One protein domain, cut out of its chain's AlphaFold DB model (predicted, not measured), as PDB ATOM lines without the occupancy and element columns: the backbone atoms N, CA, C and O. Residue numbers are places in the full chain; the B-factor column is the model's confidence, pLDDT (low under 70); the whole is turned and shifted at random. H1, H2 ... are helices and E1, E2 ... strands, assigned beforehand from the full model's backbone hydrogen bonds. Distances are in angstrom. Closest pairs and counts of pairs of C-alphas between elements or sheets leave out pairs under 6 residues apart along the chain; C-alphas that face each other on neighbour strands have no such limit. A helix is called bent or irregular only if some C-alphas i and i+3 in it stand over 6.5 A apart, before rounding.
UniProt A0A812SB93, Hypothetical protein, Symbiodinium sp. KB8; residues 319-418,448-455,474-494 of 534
ATOM      1  N   LYS A 319     -68.427  54.492  10.685       64.25
ATOM      2  CA  LYS A 319     -69.495  54.446  11.709       64.25
ATOM      3  C   LYS A 319     -69.275  53.343  12.773       64.25
ATOM      4  O   LYS A 319     -70.235  52.857  13.370       64.25
ATOM      5  N   GLU A 320     -68.024  52.915  12.966       72.75
ATOM      6  CA  GLU A 320     -67.599  51.878  13.906       72.75
ATOM      7  C   GLU A 320     -67.146  52.490  15.236       72.75
ATOM      8  O   GLU A 320     -66.151  53.212  15.297       72.75
ATOM      9  N   VAL A 321     -67.837  52.147  16.320       74.12
ATOM     10  CA  VAL A 321     -67.558  52.658  17.665       74.12
ATOM     11  C   VAL A 321     -66.449  51.840  18.337       74.12
ATOM     12  O   VAL A 321     -66.569  50.617  18.494       74.12
ATOM     13  N   LYS A 322     -65.368  52.500  18.779       75.88
ATOM     14  CA  LYS A 322     -64.269  51.844  19.506       75.88
ATOM     15  C   LYS A 322     -64.601  51.747  20.999       75.88
ATOM     16  O   LYS A 322     -64.842  52.754  21.650       75.88
ATOM     17  N   LEU A 323     -64.520  50.547  21.584       71.69
ATOM     18  CA  LEU A 323     -64.830  50.345  23.014       71.69
ATOM     19  C   LEU A 323     -63.917  51.104  23.994       71.69
ATOM     20  O   LEU A 323     -64.286  51.254  25.152       71.69
ATOM     21  N   LYS A 324     -62.731  51.551  23.561       72.25
ATOM     22  CA  LYS A 324     -61.798  52.328  24.400       72.25
ATOM     23  C   LYS A 324     -62.211  53.795  24.584       72.25
ATOM     24  O   LYS A 324     -61.635  54.469  25.423       72.25
ATOM     25  N   GLU A 325     -63.161  54.270  23.785       72.81
ATOM     26  CA  GLU A 325     -63.553  55.682  23.663       72.81
ATOM     27  C   GLU A 325     -65.006  55.897  24.139       72.81
ATOM     28  O   GLU A 325     -65.655  56.865  23.762       72.81
ATOM     29  N   LEU A 326     -65.540  54.959  24.934       77.56
ATOM     30  CA  LEU A 326     -66.928  54.945  25.403       77.56
ATOM     31  C   LEU A 326     -67.049  55.136  26.915       77.56
ATOM     32  O   LEU A 326     -66.279  54.572  27.693       77.56
ATOM     33  N   ASN A 327     -68.122  55.822  27.318       83.69
ATOM     34  CA  ASN A 327     -68.578  55.857  28.703       83.69
ATOM     35  C   ASN A 327     -68.946  54.453  29.205       83.69
ATOM     36  O   ASN A 327     -69.401  53.594  28.446       83.69
ATOM     37  N   GLN A 328     -68.848  54.245  30.519       83.88
ATOM     38  CA  GLN A 328     -69.145  52.959  31.156       83.88
ATOM     39  C   GLN A 328     -70.584  52.468  30.895       83.88
ATOM     40  O   GLN A 328     -70.798  51.266  30.750       83.88
ATOM     41  N   MET A 329     -71.561  53.378  30.796       82.94
ATOM     42  CA  MET A 329     -72.960  53.035  30.497       82.94
ATOM     43  C   MET A 329     -73.139  52.569  29.046       82.94
ATOM     44  O   MET A 329     -73.669  51.485  28.811       82.94
ATOM     45  N   ASP A 330     -72.623  53.330  28.078       85.19
ATOM     46  CA  ASP A 330     -72.706  52.983  26.654       85.19
ATOM     47  C   ASP A 330     -71.937  51.687  26.344       85.19
ATOM     48  O   ASP A 330     -72.417  50.835  25.592       85.19
ATOM     49  N   LEU A 331     -70.788  51.474  26.998       85.62
ATOM     50  CA  LEU A 331     -70.048  50.210  26.978       85.62
ATOM     51  C   LEU A 331     -70.928  49.030  27.424       85.62
ATOM     52  O   LEU A 331     -70.963  48.014  26.731       85.62
ATOM     53  N   GLN A 332     -71.673  49.155  28.528       86.19
ATOM     54  CA  GLN A 332     -72.600  48.109  28.985       86.19
ATOM     55  C   GLN A 332     -73.734  47.850  27.980       86.19
ATOM     56  O   GLN A 332     -74.083  46.693  27.742       86.19
ATOM     57  N   CYS A 333     -74.260  48.886  27.321       87.81
ATOM     58  CA  CYS A 333     -75.252  48.727  26.254       87.81
ATOM     59  C   CYS A 333     -74.672  47.985  25.032       87.81
ATOM     60  O   CYS A 333     -75.332  47.102  24.479       87.81
ATOM     61  N   PHE A 334     -73.415  48.251  24.648       87.75
ATOM     62  CA  PHE A 334     -72.719  47.487  23.601       87.75
ATOM     63  C   PHE A 334     -72.355  46.051  24.017       87.75
ATOM     64  O   PHE A 334     -72.318  45.176  23.151       87.75
ATOM     65  N   LEU A 335     -72.120  45.771  25.304       86.06
ATOM     66  CA  LEU A 335     -71.932  44.401  25.804       86.06
ATOM     67  C   LEU A 335     -73.244  43.601  25.726       86.06
ATOM     68  O   LEU A 335     -73.262  42.534  25.113       86.06
ATOM     69  N   LYS A 336     -74.355  44.155  26.230       86.81
ATOM     70  CA  LYS A 336     -75.700  43.550  26.140       86.81
ATOM     71  C   LYS A 336     -76.146  43.325  24.691       86.81
ATOM     72  O   LYS A 336     -76.713  42.285  24.367       86.81
ATOM     73  N   ALA A 337     -75.859  44.272  23.796       86.88
ATOM     74  CA  ALA A 337     -76.139  44.119  22.369       86.88
ATOM     75  C   ALA A 337     -75.303  43.001  21.710       86.88
ATOM     76  O   ALA A 337     -75.796  42.332  20.803       86.88
ATOM     77  N   ALA A 338     -74.064  42.764  22.163       86.44
ATOM     78  CA  ALA A 338     -73.237  41.657  21.673       86.44
ATOM     79  C   ALA A 338     -73.731  40.291  22.177       86.44
ATOM     80  O   ALA A 338     -73.809  39.345  21.399       86.44
ATOM     81  N   GLU A 339     -74.101  40.197  23.456       84.88
ATOM     82  CA  GLU A 339     -74.692  38.993  24.055       84.88
ATOM     83  C   GLU A 339     -75.984  38.581  23.331       84.88
ATOM     84  O   GLU A 339     -76.161  37.416  22.974       84.88
ATOM     85  N   LYS A 340     -76.844  39.554  23.008       85.44
ATOM     86  CA  LYS A 340     -78.085  39.334  22.254       85.44
ATOM     87  C   LYS A 340     -77.879  38.845  20.826       85.44
ATOM     88  O   LYS A 340     -78.628  37.977  20.392       85.44
ATOM     89  N   GLU A 341     -76.881  39.359  20.110       84.88
ATOM     90  CA  GLU A 341     -76.524  38.864  18.772       84.88
ATOM     91  C   GLU A 341     -76.134  37.373  18.833       84.88
ATOM     92  O   GLU A 341     -76.631  36.568  18.044       84.88
ATOM     93  N   ILE A 342     -75.319  36.975  19.822       81.00
ATOM     94  CA  ILE A 342     -74.944  35.567  20.037       81.00
ATOM     95  C   ILE A 342     -76.183  34.730  20.385       81.00
ATOM     96  O   ILE A 342     -76.417  33.700  19.757       81.00
ATOM     97  N   GLN A 343     -76.995  35.167  21.354       82.00
ATOM     98  CA  GLN A 343     -78.161  34.405  21.808       82.00
ATOM     99  C   GLN A 343     -79.225  34.267  20.713       82.00
ATOM    100  O   GLN A 343     -79.828  33.208  20.580       82.00
ATOM    101  N   ASN A 344     -79.425  35.290  19.877       85.12
ATOM    102  CA  ASN A 344     -80.277  35.207  18.694       85.12
ATOM    103  C   ASN A 344     -79.754  34.165  17.690       85.12
ATOM    104  O   ASN A 344     -80.535  33.376  17.160       85.12
ATOM    105  N   ASN A 345     -78.445  34.124  17.445       81.81
ATOM    106  CA  ASN A 345     -77.850  33.196  16.481       81.81
ATOM    107  C   ASN A 345     -77.815  31.744  17.005       81.81
ATOM    108  O   ASN A 345     -77.985  30.815  16.216       81.81
ATOM    109  N   LEU A 346     -77.713  31.543  18.327       79.50
ATOM    110  CA  LEU A 346     -77.950  30.254  18.996       79.50
ATOM    111  C   LEU A 346     -79.432  29.835  18.904       79.50
ATOM    112  O   LEU A 346     -79.741  28.747  18.428       79.50
ATOM    113  N   ASN A 347     -80.364  30.718  19.288       81.31
ATOM    114  CA  ASN A 347     -81.812  30.453  19.256       81.31
ATOM    115  C   ASN A 347     -82.335  30.156  17.840       81.31
ATOM    116  O   ASN A 347     -83.327  29.452  17.682       81.31
ATOM    117  N   THR A 348     -81.691  30.710  16.809       76.81
ATOM    118  CA  THR A 348     -82.036  30.478  15.397       76.81
ATOM    119  C   THR A 348     -81.231  29.350  14.747       76.81
ATOM    120  O   THR A 348     -81.302  29.200  13.530       76.81
ATOM    121  N   GLN A 349     -80.491  28.565  15.545       73.75
ATOM    122  CA  GLN A 349     -79.688  27.402  15.135       73.75
ATOM    123  C   GLN A 349     -78.622  27.693  14.062       73.75
ATOM    124  O   GLN A 349     -78.073  26.778  13.457       73.75
ATOM    125  N   ALA A 350     -78.274  28.967  13.853       68.19
ATOM    126  CA  ALA A 350     -77.157  29.357  12.999       68.19
ATOM    127  C   ALA A 350     -75.803  29.038  13.659       68.19
ATOM    128  O   ALA A 350     -74.813  28.825  12.962       68.19
ATOM    129  N   TYR A 351     -75.766  29.035  14.996       77.69
ATOM    130  CA  TYR A 351     -74.602  28.722  15.822       77.69
ATOM    131  C   TYR A 351     -74.873  27.490  16.690       77.69
ATOM    132  O   TYR A 351     -75.871  27.447  17.409       77.69
ATOM    133  N   GLU A 352     -73.922  26.560  16.725       77.06
ATOM    134  CA  GLU A 352     -73.834  25.508  17.738       77.06
ATOM    135  C   GLU A 352     -72.559  25.686  18.580       77.06
ATOM    136  O   GLU A 352     -71.503  26.082  18.078       77.06
ATOM    137  N   LYS A 353     -72.648  25.413  19.885       77.38
ATOM    138  CA  LYS A 353     -71.522  25.501  20.823       77.38
ATOM    139  C   LYS A 353     -70.810  24.153  20.915       77.38
ATOM    140  O   LYS A 353     -71.354  23.219  21.493       77.38
ATOM    141  N   LEU A 354     -69.565  24.082  20.440       74.81
ATOM    142  CA  LEU A 354     -68.750  22.875  20.602       74.81
ATOM    143  C   LEU A 354     -68.263  22.690  22.045       74.81
ATOM    144  O   LEU A 354     -67.928  23.653  22.745       74.81
ATOM    145  N   ASN A 355     -68.149  21.428  22.460       77.25
ATOM    146  CA  ASN A 355     -67.515  21.043  23.719       77.25
ATOM    147  C   ASN A 355     -65.987  21.218  23.660       77.25
ATOM    148  O   ASN A 355     -65.392  21.289  22.584       77.25
ATOM    149  N   ALA A 356     -65.327  21.263  24.822       74.94
ATOM    150  CA  ALA A 356     -63.888  21.533  24.912       74.94
ATOM    151  C   ALA A 356     -63.041  20.528  24.106       74.94
ATOM    152  O   ALA A 356     -62.252  20.939  23.255       74.94
ATOM    153  N   GLU A 357     -63.268  19.228  24.312       75.31
ATOM    154  CA  GLU A 357     -62.573  18.132  23.617       75.31
ATOM    155  C   GLU A 357     -62.775  18.180  22.099       75.31
ATOM    156  O   GLU A 357     -61.860  17.918  21.323       75.31
ATOM    157  N   GLU A 358     -63.967  18.571  21.657       70.62
ATOM    158  CA  GLU A 358     -64.331  18.648  20.243       70.62
ATOM    159  C   GLU A 358     -63.722  19.880  19.581       70.62
ATOM    160  O   GLU A 358     -63.198  19.801  18.472       70.62
ATOM    161  N   SER A 359     -63.702  21.003  20.302       72.25
ATOM    162  CA  SER A 359     -62.991  22.207  19.888       72.25
ATOM    163  C   SER A 359     -61.485  21.947  19.751       72.25
ATOM    164  O   SER A 359     -60.854  22.461  18.829       72.25
ATOM    165  N   GLU A 360     -60.902  21.106  20.613       74.69
ATOM    166  CA  GLU A 360     -59.507  20.690  20.485       74.69
ATOM    167  C   GLU A 360     -59.310  19.689  19.335       74.69
ATOM    168  O   GLU A 360     -58.364  19.834  18.562       74.69
ATOM    169  N   ARG A 361     -60.226  18.728  19.159       74.69
ATOM    170  CA  ARG A 361     -60.241  17.797  18.020       74.69
ATOM    171  C   ARG A 361     -60.202  18.565  16.698       74.69
ATOM    172  O   ARG A 361     -59.321  18.296  15.890       74.69
ATOM    173  N   VAL A 362     -61.064  19.571  16.521       71.94
ATOM    174  CA  VAL A 362     -61.081  20.447  15.333       71.94
ATOM    175  C   VAL A 362     -59.776  21.244  15.196       71.94
ATOM    176  O   VAL A 362     -59.184  21.245  14.119       71.94
ATOM    177  N   ARG A 363     -59.248  21.842  16.278       76.81
ATOM    178  CA  ARG A 363     -57.936  22.535  16.267       76.81
ATOM    179  C   ARG A 363     -56.768  21.628  15.864       76.81
ATOM    180  O   ARG A 363     -55.792  22.130  15.313       76.81
ATOM    181  N   ARG A 364     -56.845  20.322  16.145       76.25
ATOM    182  CA  ARG A 364     -55.815  19.330  15.797       76.25
ATOM    183  C   ARG A 364     -55.986  18.742  14.391       76.25
ATOM    184  O   ARG A 364     -54.976  18.434  13.769       76.25
ATOM    185  N   THR A 365     -57.215  18.561  13.896       74.31
ATOM    186  CA  THR A 365     -57.481  17.875  12.613       74.31
ATOM    187  C   THR A 365     -57.767  18.803  11.436       74.31
ATOM    188  O   THR A 365     -57.427  18.446  10.312       74.31
ATOM    189  N   ARG A 366     -58.399  19.962  11.670       71.88
ATOM    190  CA  ARG A 366     -58.844  20.915  10.637       71.88
ATOM    191  C   ARG A 366     -58.634  22.384  11.056       71.88
ATOM    192  O   ARG A 366     -59.601  23.145  11.151       71.88
ATOM    193  N   PRO A 367     -57.387  22.814  11.348       71.12
ATOM    194  CA  PRO A 367     -57.091  24.201  11.718       71.12
ATOM    195  C   PRO A 367     -57.323  25.198  10.568       71.12
ATOM    196  O   PRO A 367     -57.542  26.377  10.823       71.12
ATOM    197  N   ASP A 368     -57.309  24.721   9.322       64.75
ATOM    198  CA  ASP A 368     -57.640  25.443   8.088       64.75
ATOM    199  C   ASP A 368     -59.071  26.002   8.079       64.75
ATOM    200  O   ASP A 368     -59.315  27.065   7.513       64.75
ATOM    201  N   ARG A 369     -60.009  25.325   8.754       69.00
ATOM    202  CA  ARG A 369     -61.439  25.691   8.776       69.00
ATOM    203  C   ARG A 369     -61.839  26.562   9.959       69.00
ATOM    204  O   ARG A 369     -63.028  26.771  10.202       69.00
ATOM    205  N   ILE A 370     -60.852  27.037  10.716       70.94
ATOM    206  CA  ILE A 370     -61.041  27.858  11.906       70.94
ATOM    207  C   ILE A 370     -60.805  29.323  11.543       70.94
ATOM    208  O   ILE A 370     -59.668  29.791  11.493       70.94
ATOM    209  N   MET A 371     -61.886  30.074  11.339       70.00
ATOM    210  CA  MET A 371     -61.803  31.511  11.084       70.00
ATOM    211  C   MET A 371     -61.746  32.337  12.375       70.00
ATOM    212  O   MET A 371     -62.376  32.029  13.396       70.00
ATOM    213  N   GLU A 372     -61.004  33.444  12.317       69.88
ATOM    214  CA  GLU A 372     -61.118  34.511  13.309       69.88
ATOM    215  C   GLU A 372     -62.452  35.251  13.141       69.88
ATOM    216  O   GLU A 372     -62.951  35.443  12.031       69.88
ATOM    217  N   SER A 373     -63.010  35.732  14.251       75.00
ATOM    218  CA  SER A 373     -64.222  36.552  14.252       75.00
ATOM    219  C   SER A 373     -64.017  37.845  15.040       75.00
ATOM    220  O   SER A 373     -63.148  37.924  15.914       75.00
ATOM    221  N   ARG A 374     -64.805  38.880  14.726       75.50
ATOM    222  CA  ARG A 374     -64.835  40.144  15.478       75.50
ATOM    223  C   ARG A 374     -66.253  40.691  15.608       75.50
ATOM    224  O   ARG A 374     -67.183  40.238  14.949       75.50
ATOM    225  N   TYR A 375     -66.393  41.711  16.449       79.38
ATOM    226  CA  TYR A 375     -67.625  42.478  16.589       79.38
ATOM    227  C   TYR A 375     -67.513  43.815  15.856       79.38
ATOM    228  O   TYR A 375     -66.616  44.614  16.140       79.38
ATOM    229  N   VAL A 376     -68.443  44.052  14.932       82.25
ATOM    230  CA  VAL A 376     -68.714  45.360  14.318       82.25
ATOM    231  C   VAL A 376     -69.726  46.069  15.210       82.25
ATOM    232  O   VAL A 376     -70.758  45.492  15.554       82.25
ATOM    233  N   ARG A 377     -69.421  47.296  15.636       84.31
ATOM    234  CA  ARG A 377     -70.218  48.042  16.623       84.31
ATOM    235  C   ARG A 377     -70.648  49.368  16.027       84.31
ATOM    236  O   ARG A 377     -69.798  50.188  15.712       84.31
ATOM    237  N   THR A 378     -71.948  49.579  15.867       85.69
ATOM    238  CA  THR A 378     -72.510  50.784  15.247       85.69
ATOM    239  C   THR A 378     -73.628  51.360  16.109       85.69
ATOM    240  O   THR A 378     -74.344  50.625  16.788       85.69
ATOM    241  N   VAL A 379     -73.845  52.666  16.027       86.44
ATOM    242  CA  VAL A 379     -75.052  53.311  16.563       86.44
ATOM    243  C   VAL A 379     -76.197  53.108  15.559       86.44
ATOM    244  O   VAL A 379     -75.989  53.291  14.358       86.44
ATOM    245  N   LYS A 380     -77.397  52.704  16.006       85.38
ATOM    246  CA  LYS A 380     -78.625  52.755  15.181       85.38
ATOM    247  C   LYS A 380     -79.600  53.780  15.779       85.38
ATOM    248  O   LYS A 380     -80.038  53.548  16.907       85.38
ATOM    249  N   PRO A 381     -80.007  54.824  15.035       86.06
ATOM    250  CA  PRO A 381     -81.158  55.651  15.395       86.06
ATOM    251  C   PRO A 381     -82.433  54.820  15.586       86.06
ATOM    252  O   PRO A 381     -82.598  53.755  14.973       86.06
ATOM    253  N   LEU A 382     -83.320  55.298  16.453       84.38
ATOM    254  CA  LEU A 382     -84.611  54.693  16.756       84.38
ATOM    255  C   LEU A 382     -85.761  55.626  16.396       84.38
ATOM    256  O   LEU A 382     -85.696  56.826  16.640       84.38
ATOM    257  N   GLU A 383     -86.851  55.025  15.929       84.06
ATOM    258  CA  GLU A 383     -88.156  55.676  15.940       84.06
ATOM    259  C   GLU A 383     -88.661  55.798  17.389       84.06
ATOM    260  O   GLU A 383     -88.385  54.899  18.196       84.06
ATOM    261  N   PRO A 384     -89.454  56.832  17.736       83.12
ATOM    262  CA  PRO A 384     -89.976  57.024  19.093       83.12
ATOM    263  C   PRO A 384     -90.676  55.786  19.683       83.12
ATOM    264  O   PRO A 384     -90.520  55.484  20.862       83.12
ATOM    265  N   CYS A 385     -91.375  55.004  18.855       82.12
ATOM    266  CA  CYS A 385     -92.099  53.791  19.258       82.12
ATOM    267  C   CYS A 385     -91.214  52.547  19.517       82.12
ATOM    268  O   CYS A 385     -91.721  51.498  19.926       82.12
ATOM    269  N   ASP A 386     -89.903  52.628  19.269       84.12
ATOM    270  CA  ASP A 386     -88.916  51.575  19.559       84.12
ATOM    271  C   ASP A 386     -88.037  51.903  20.786       84.12
ATOM    272  O   ASP A 386     -87.233  51.063  21.204       84.12
ATOM    273  N   VAL A 387     -88.183  53.095  21.380       84.19
ATOM    274  CA  VAL A 387     -87.349  53.572  22.499       84.19
ATOM    275  C   VAL A 387     -87.584  52.757  23.767       84.19
ATOM    276  O   VAL A 387     -86.622  52.239  24.333       84.19
ATOM    277  N   ASP A 388     -88.841  52.550  24.170       84.50
ATOM    278  CA  ASP A 388     -89.175  51.764  25.368       84.50
ATOM    279  C   ASP A 388     -88.686  50.319  25.256       84.50
ATOM    280  O   ASP A 388     -88.116  49.772  26.201       84.50
ATOM    281  N   LYS A 389     -88.814  49.730  24.060       85.50
ATOM    282  CA  LYS A 389     -88.264  48.407  23.748       85.50
ATOM    283  C   LYS A 389     -86.754  48.413  23.978       85.50
ATOM    284  O   LYS A 389     -86.263  47.607  24.758       85.50
ATOM    285  N   ALA A 390     -86.022  49.354  23.376       82.75
ATOM    286  CA  ALA A 390     -84.570  49.475  23.530       82.75
ATOM    287  C   ALA A 390     -84.117  49.731  24.984       82.75
ATOM    288  O   ALA A 390     -83.033  49.279  25.370       82.75
ATOM    289  N   ASN A 391     -84.944  50.419  25.777       86.38
ATOM    290  CA  ASN A 391     -84.723  50.703  27.194       86.38
ATOM    291  C   ASN A 391     -84.909  49.446  28.064       86.38
ATOM    292  O   ASN A 391     -83.971  49.031  28.743       86.38
ATOM    293  N   MET A 392     -86.058  48.759  27.954       84.94
ATOM    294  CA  MET A 392     -86.288  47.439  28.575       84.94
ATOM    295  C   MET A 392     -85.217  46.423  28.155       84.94
ATOM    296  O   MET A 392     -84.763  45.598  28.943       84.94
ATOM    297  N   GLU A 393     -84.784  46.500  26.897       83.50
ATOM    298  CA  GLU A 393     -83.714  45.687  26.341       83.50
ATOM    299  C   GLU A 393     -82.312  46.029  26.874       83.50
ATOM    300  O   GLU A 393     -81.384  45.257  26.614       83.50
ATOM    301  N   GLY A 394     -82.127  47.160  27.560       84.19
ATOM    302  CA  GLY A 394     -80.829  47.643  28.032       84.19
ATOM    303  C   GLY A 394     -79.826  47.934  26.912       84.19
ATOM    304  O   GLY A 394     -78.632  47.727  27.112       84.19
ATOM    305  N   THR A 395     -80.301  48.343  25.730       87.06
ATOM    306  CA  THR A 395     -79.461  48.665  24.554       87.06
ATOM    307  C   THR A 395     -79.541  50.130  24.121       87.06
ATOM    308  O   THR A 395     -78.746  50.546  23.277       87.06
ATOM    309  N   LEU A 396     -80.467  50.913  24.683       88.25
ATOM    310  CA  LEU A 396     -80.554  52.363  24.496       88.25
ATOM    311  C   LEU A 396     -79.248  53.047  24.956       88.25
ATOM    312  O   LEU A 396     -78.723  52.729  26.022       88.25
ATOM    313  N   LEU A 397     -78.712  53.947  24.133       85.31
ATOM    314  CA  LEU A 397     -77.488  54.714  24.399       85.31
ATOM    315  C   LEU A 397     -77.802  56.057  25.068       85.31
ATOM    316  O   LEU A 397     -78.939  56.532  25.021       85.31
ATOM    317  N   SER A 398     -76.782  56.675  25.664       78.31
ATOM    318  CA  SER A 398     -76.871  58.030  26.211       78.31
ATOM    319  C   SER A 398     -77.133  59.087  25.120       78.31
ATOM    320  O   SER A 398     -76.862  58.883  23.935       78.31
ATOM    321  N   SER A 399     -77.699  60.232  25.516       61.47
ATOM    322  CA  SER A 399     -78.344  61.206  24.616       61.47
ATOM    323  C   SER A 399     -77.424  61.952  23.632       61.47
ATOM    324  O   SER A 399     -77.911  62.736  22.819       61.47
ATOM    325  N   ASN A 400     -76.111  61.708  23.652       61.00
ATOM    326  CA  ASN A 400     -75.087  62.465  22.912       61.00
ATOM    327  C   ASN A 400     -75.014  62.117  21.405       61.00
ATOM    328  O   ASN A 400     -73.955  62.210  20.783       61.00
ATOM    329  N   HIS A 401     -76.118  61.667  20.807       65.56
ATOM    330  CA  HIS A 401     -76.176  61.132  19.438       65.56
ATOM    331  C   HIS A 401     -77.235  61.809  18.546       65.56
ATOM    332  O   HIS A 401     -77.600  61.269  17.505       65.56
ATOM    333  N   GLY A 402     -77.733  62.989  18.938       65.38
ATOM    334  CA  GLY A 402     -78.685  63.782  18.140       65.38
ATOM    335  C   GLY A 402     -80.114  63.225  18.089       65.38
ATOM    336  O   GLY A 402     -80.935  63.707  17.317       65.38
ATOM    337  N   GLY A 403     -80.418  62.209  18.898       79.38
ATOM    338  CA  GLY A 403     -81.720  61.551  18.965       79.38
ATOM    339  C   GLY A 403     -81.631  60.210  19.702       79.38
ATOM    340  O   GLY A 403     -80.524  59.747  20.002       79.38
ATOM    341  N   PRO A 404     -82.769  59.560  20.004       83.69
ATOM    342  CA  PRO A 404     -82.768  58.258  20.660       83.69
ATOM    343  C   PRO A 404     -82.094  57.210  19.766       83.69
ATOM    344  O   PRO A 404     -82.475  56.995  18.616       83.69
ATOM    345  N   CYS A 405     -81.079  56.538  20.302       86.75
ATOM    346  CA  CYS A 405     -80.255  55.586  19.563       86.75
ATOM    347  C   CYS A 405     -80.029  54.312  20.379       86.75
ATOM    348  O   CYS A 405     -79.935  54.376  21.601       86.75
ATOM    349  N   LYS A 406     -79.858  53.160  19.717       88.56
ATOM    350  CA  LYS A 406     -79.396  51.929  20.377       88.56
ATOM    351  C   LYS A 406     -78.045  51.430  19.892       88.56
ATOM    352  O   LYS A 406     -77.691  51.552  18.714       88.56
ATOM    353  N   ALA A 407     -77.331  50.809  20.822       89.44
ATOM    354  CA  ALA A 407     -76.152  50.008  20.569       89.44
ATOM    355  C   ALA A 407     -76.524  48.857  19.629       89.44
ATOM    356  O   ALA A 407     -77.368  48.018  19.950       89.44
ATOM    357  N   LYS A 408     -75.897  48.811  18.451       87.94
ATOM    358  CA  LYS A 408     -76.069  47.727  17.486       87.94
ATOM    359  C   LYS A 408     -74.737  47.033  17.265       87.94
ATOM    360  O   LYS A 408     -73.811  47.598  16.687       87.94
ATOM    361  N   VAL A 409     -74.659  45.788  17.707       86.62
ATOM    362  CA  VAL A 409     -73.526  44.906  17.432       86.62
ATOM    363  C   VAL A 409     -73.886  43.984  16.272       86.62
ATOM    364  O   VAL A 409     -75.056  43.675  16.060       86.62
ATOM    365  N   ARG A 410     -72.877  43.580  15.504       82.25
ATOM    366  CA  ARG A 410     -72.929  42.435  14.597       82.25
ATOM    367  C   ARG A 410     -71.725  41.542  14.847       82.25
ATOM    368  O   ARG A 410     -70.610  42.055  14.981       82.25
ATOM    369  N   HIS A 411     -71.934  40.232  14.887       79.75
ATOM    370  CA  HIS A 411     -70.838  39.259  14.881       79.75
ATOM    371  C   HIS A 411     -70.467  38.973  13.421       79.75
ATOM    372  O   HIS A 411     -71.337  38.659  12.613       79.75
ATOM    373  N   VAL A 412     -69.196  39.158  13.064       74.75
ATOM    374  CA  VAL A 412     -68.705  39.026  11.683       74.75
ATOM    375  C   VAL A 412     -67.452  38.160  11.630       74.75
ATOM    376  O   VAL A 412     -66.653  38.127  12.575       74.75
ATOM    377  N   MET A 413     -67.269  37.478  10.504       70.12
ATOM    378  CA  MET A 413     -66.067  36.691  10.232       70.12
ATOM    379  C   MET A 413     -64.987  37.573   9.604       70.12
ATOM    380  O   MET A 413     -65.280  38.450   8.791       70.12
ATOM    381  N   LYS A 414     -63.733  37.326   9.982       66.25
ATOM    382  CA  LYS A 414     -62.549  38.015   9.465       66.25
ATOM    383  C   LYS A 414     -61.822  37.079   8.493       66.25
ATOM    384  O   LYS A 414     -60.846  36.427   8.867       66.25
ATOM    385  N   GLY A 415     -62.310  37.013   7.259       51.69
ATOM    386  CA  GLY A 415     -61.738  36.195   6.192       51.69
ATOM    387  C   GLY A 415     -62.412  36.460   4.849       51.69
ATOM    388  O   GLY A 415     -63.599  36.755   4.823       51.69
ATOM    389  N   PHE A 416     -61.636  36.319   3.772       41.53
ATOM    390  CA  PHE A 416     -62.011  36.480   2.360       41.53
ATOM    391  C   PHE A 416     -62.391  37.897   1.894       41.53
ATOM    392  O   PHE A 416     -63.425  38.464   2.227       41.53
ATOM    393  N   SER A 417     -61.530  38.453   1.042       40.62
ATOM    394  CA  SER A 417     -61.938  39.398   0.004       40.62
ATOM    395  C   SER A 417     -62.214  38.560  -1.243       40.62
ATOM    396  O   SER A 417     -61.280  37.968  -1.786       40.62
ATOM    397  N   GLU A 418     -63.482  38.447  -1.634       34.84
ATOM    398  CA  GLU A 418     -63.893  37.843  -2.903       34.84
ATOM    399  C   GLU A 418     -64.313  38.958  -3.864       34.84
ATOM    400  O   GLU A 418     -65.074  39.861  -3.505       34.84
ATOM    401  N   PHE A 448     -65.897  26.645  11.179       61.38
ATOM    402  CA  PHE A 448     -65.728  26.879  12.615       61.38
ATOM    403  C   PHE A 448     -65.213  28.301  12.893       61.38
ATOM    404  O   PHE A 448     -64.322  28.800  12.207       61.38
ATOM    405  N   MET A 449     -65.722  28.952  13.941       61.78
ATOM    406  CA  MET A 449     -65.285  30.293  14.360       61.78
ATOM    407  C   MET A 449     -64.702  30.281  15.771       61.78
ATOM    408  O   MET A 449     -65.312  29.718  16.679       61.78
ATOM    409  N   VAL A 450     -63.591  30.992  16.003       61.28
ATOM    410  CA  VAL A 450     -63.136  31.298  17.374       61.28
ATOM    411  C   VAL A 450     -63.789  32.585  17.867       61.28
ATOM    412  O   VAL A 450     -63.618  33.657  17.277       61.28
ATOM    413  N   TRP A 451     -64.492  32.486  18.992       60.25
ATOM    414  CA  TRP A 451     -64.982  33.625  19.760       60.25
ATOM    415  C   TRP A 451     -63.825  34.375  20.431       60.25
ATOM    416  O   TRP A 451     -62.995  33.772  21.120       60.25
ATOM    417  N   GLN A 452     -63.786  35.698  20.264       56.44
ATOM    418  CA  GLN A 452     -62.892  36.573  21.020       56.44
ATOM    419  C   GLN A 452     -63.642  37.171  22.222       56.44
ATOM    420  O   GLN A 452     -64.783  37.609  22.047       56.44
ATOM    421  N   PRO A 453     -63.021  37.248  23.417       51.78
ATOM    422  CA  PRO A 453     -63.597  37.956  24.554       51.78
ATOM    423  C   PRO A 453     -63.992  39.395  24.199       51.78
ATOM    424  O   PRO A 453     -63.323  40.070  23.416       51.78
ATOM    425  N   LEU A 454     -65.088  39.879  24.789       47.44
ATOM    426  CA  LEU A 454     -65.653  41.197  24.468       47.44
ATOM    427  C   LEU A 454     -64.754  42.374  24.885       47.44
ATOM    428  O   LEU A 454     -64.887  43.464  24.326       47.44
ATOM    429  N   ILE A 455     -63.841  42.136  25.828       44.69
ATOM    430  CA  ILE A 455     -62.795  43.054  26.293       44.69
ATOM    431  C   ILE A 455     -61.433  42.507  25.823       44.69
ATOM    432  O   ILE A 455     -61.290  41.307  25.594       44.69
ATOM    433  N   GLY A 474     -60.746  29.883  23.904       51.47
ATOM    434  CA  GLY A 474     -61.734  30.582  23.083       51.47
ATOM    435  C   GLY A 474     -62.819  29.609  22.617       51.47
ATOM    436  O   GLY A 474     -62.502  28.624  21.942       51.47
ATOM    437  N   LEU A 475     -64.071  29.897  22.987       57.75
ATOM    438  CA  LEU A 475     -65.277  29.183  22.556       57.75
ATOM    439  C   LEU A 475     -65.258  29.007  21.030       57.75
ATOM    440  O   LEU A 475     -65.130  29.995  20.306       57.75
ATOM    441  N   ILE A 476     -65.379  27.764  20.550       59.91
ATOM    442  CA  ILE A 476     -65.604  27.502  19.126       59.91
ATOM    443  C   ILE A 476     -67.103  27.386  18.872       59.91
ATOM    444  O   ILE A 476     -67.803  26.625  19.545       59.91
ATOM    445  N   ILE A 477     -67.556  28.144  17.882       67.50
ATOM    446  CA  ILE A 477     -68.896  28.057  17.317       67.50
ATOM    447  C   ILE A 477     -68.805  27.268  16.010       67.50
ATOM    448  O   ILE A 477     -67.972  27.581  15.156       67.50
ATOM    449  N   TYR A 478     -69.651  26.251  15.877       63.16
ATOM    450  CA  TYR A 478     -69.878  25.486  14.652       63.16
ATOM    451  C   TYR A 478     -71.093  26.051  13.900       63.16
ATOM    452  O   TYR A 478     -72.019  26.584  14.519       63.16
ATOM    453  N   MET A 479     -71.068  25.953  12.570       65.06
ATOM    454  CA  MET A 479     -72.174  26.307  11.678       65.06
ATOM    455  C   MET A 479     -72.658  25.043  10.941       65.06
ATOM    456  O   MET A 479     -71.925  24.547  10.080       65.06
ATOM    457  N   PRO A 480     -73.855  24.508  11.252       56.72
ATOM    458  CA  PRO A 480     -74.394  23.335  10.567       56.72
ATOM    459  C   PRO A 480     -74.833  23.656   9.129       56.72
ATOM    460  O   PRO A 480     -75.367  24.729   8.846       56.72
ATOM    461  N   GLN A 481     -74.646  22.695   8.219       55.75
ATOM    462  CA  GLN A 481     -75.007  22.801   6.796       55.75
ATOM    463  C   GLN A 481     -76.339  22.103   6.452       55.75
ATOM    464  O   GLN A 481     -76.488  21.569   5.355       55.75
ATOM    465  N   ASP A 482     -77.327  22.104   7.353       47.44
ATOM    466  CA  ASP A 482     -78.577  21.331   7.201       47.44
ATOM    467  C   ASP A 482     -79.584  21.937   6.194       47.44
ATOM    468  O   ASP A 482     -80.732  22.251   6.514       47.44
ATOM    469  N   GLY A 483     -79.138  22.108   4.945       44.19
ATOM    470  CA  GLY A 483     -79.900  22.040   3.690       44.19
ATOM    471  C   GLY A 483     -81.072  22.998   3.460       44.19
ATOM    472  O   GLY A 483     -81.702  22.913   2.409       44.19
ATOM    473  N   ARG A 484     -81.441  23.854   4.423       41.94
ATOM    474  CA  ARG A 484     -82.736  24.562   4.392       41.94
ATOM    475  C   ARG A 484     -82.725  26.034   4.787       41.94
ATOM    476  O   ARG A 484     -83.705  26.704   4.467       41.94
ATOM    477  N   LYS A 485     -81.691  26.556   5.472       41.97
ATOM    478  CA  LYS A 485     -81.610  27.997   5.817       41.97
ATOM    479  C   LYS A 485     -80.229  28.486   6.297       41.97
ATOM    480  O   LYS A 485     -80.038  28.785   7.473       41.97
ATOM    481  N   VAL A 486     -79.290  28.698   5.370       40.88
ATOM    482  CA  VAL A 486     -78.123  29.564   5.634       40.88
ATOM    483  C   VAL A 486     -78.558  31.024   5.474       40.88
ATOM    484  O   VAL A 486     -78.916  31.460   4.381       40.88
ATOM    485  N   ARG A 487     -78.557  31.811   6.557       44.19
ATOM    486  CA  ARG A 487     -78.862  33.253   6.480       44.19
ATOM    487  C   ARG A 487     -77.652  33.999   5.903       44.19
ATOM    488  O   ARG A 487     -76.562  33.859   6.451       44.19
ATOM    489  N   LYS A 488     -77.855  34.809   4.847       40.41
ATOM    490  CA  LYS A 488     -76.813  35.575   4.117       40.41
ATOM    491  C   LYS A 488     -75.777  36.181   5.077       40.41
ATOM    492  O   LYS A 488     -76.079  37.105   5.838       40.41
ATOM    493  N   MET A 489     -74.576  35.606   5.057       46.69
ATOM    494  CA  MET A 489     -73.534  35.826   6.057       46.69
ATOM    495  C   MET A 489     -72.834  37.180   5.866       46.69
ATOM    496  O   MET A 489     -72.808  37.730   4.767       46.69
ATOM    497  N   ARG A 490     -72.289  37.747   6.950       47.94
ATOM    498  CA  ARG A 490     -71.585  39.039   6.929       47.94
ATOM    499  C   ARG A 490     -70.087  38.838   7.123       47.94
ATOM    500  O   ARG A 490     -69.625  38.608   8.242       47.94
ATOM    501  N   ILE A 491     -69.358  38.953   6.021       46.47
ATOM    502  CA  ILE A 491     -67.906  39.099   6.007       46.47
ATOM    503  C   ILE A 491     -67.555  40.567   6.300       46.47
ATOM    504  O   ILE A 491     -68.293  41.478   5.919       46.47
ATOM    505  N   ASP A 492     -66.453  40.798   7.013       37.22
ATOM    506  CA  ASP A 492     -65.886  42.127   7.263       37.22
ATOM    507  C   ASP A 492     -64.562  42.288   6.508       37.22
ATOM    508  O   ASP A 492     -63.484  41.972   7.017       37.22
ATOM    509  N   HIS A 493     -64.661  42.772   5.268       42.16
ATOM    510  CA  HIS A 493     -63.508  43.124   4.446       42.16
ATOM    511  C   HIS A 493     -62.880  44.412   4.996       42.16
ATOM    512  O   HIS A 493     -63.494  45.483   4.952       42.16
ATOM    513  N   LYS A 494     -61.646  44.356   5.511       35.16
ATOM    514  CA  LYS A 494     -60.980  45.583   5.954       35.16
ATOM    515  C   LYS A 494     -60.435  46.338   4.754       35.16
ATOM    516  O   LYS A 494     -59.680  45.793   3.955       35.16
TER     517      LYS A 494
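What this domain is: This is residues 319 to 418, 448 to 455 and 474 to 494 of the 534 residues of the protein "Hypothetical protein" of Symbiodinium sp. KB8 (UniProt A0A812SB93). A long two-stranded ribbon of E1 and E2 runs through the domain, with H1 packed slantwise on E2. Near the first residues of E1 the strongly twisted sheet curls into a small end of E3, E4 and H2, while H3 sits at the ribbon's opposite end. The printed part has 129 residues, with three named helices and four named strands in the order H1 H2 E1 H3 E2 E3 E4; the class is mixed, and so is the sheet, ordered E2 E1 E3 E4. It is only just compact, close to loose, with a radius of gyration of the C-alphas of 16.6 A and spans of 50 by 33 by 32 A.

How they stand to each other: H1, residues 328 to 347, is on the sheet over E2, residues 405 to 414; the closest C-alphas are those of Phe 334 and Ala 407, 5.2 A apart. H2, residues 356 to 365, is on the sheet over E4, residues 476 to 479, with C-alphas 359 and 476 closest at 6.0 A. E1, residues 370 to 381, is antiparallel to E2, with N 376 and O 410 at 2.9 A, and parallel to E3, residues 448 to 450, with N 371 and O 448 at 2.9 A. E3 and E4 are antiparallel, with N 449 and O 477 at 2.9 A. H3, residues 384 to 392, is on the sheet, its Ala 390 and Lys 406 of E2 having the closest C-alphas, 6.5 A apart. H1 and H2 have every O i to N i+4 pair within hydrogen-bond range, H3 3 of 5; H3 is irregular, with C-alphas 385 and 388 7.1 A apart.

Where its parts are: H1 begins at C-alpha 328 (-69.145, 52.959, 31.156) and measures 28.4 A, E1 34.5 A and E2 26.9 A. E4 ends at C-alpha 479 (-72.174, 26.307, 11.678).

The domain as a whole: C-alphas 365 and 384 are farthest apart, 51.3 A. The cuts span 19.1 A from C-alpha 418 to 448 and 12.9 A from C-alpha 455 to 474. The link from H3 to E2 is long. In the printed part, whose mean pLDDT is 71.6, the model's confidence is low, under 70, in 43 printed residues, among them 448 to 455 and 474 to 494.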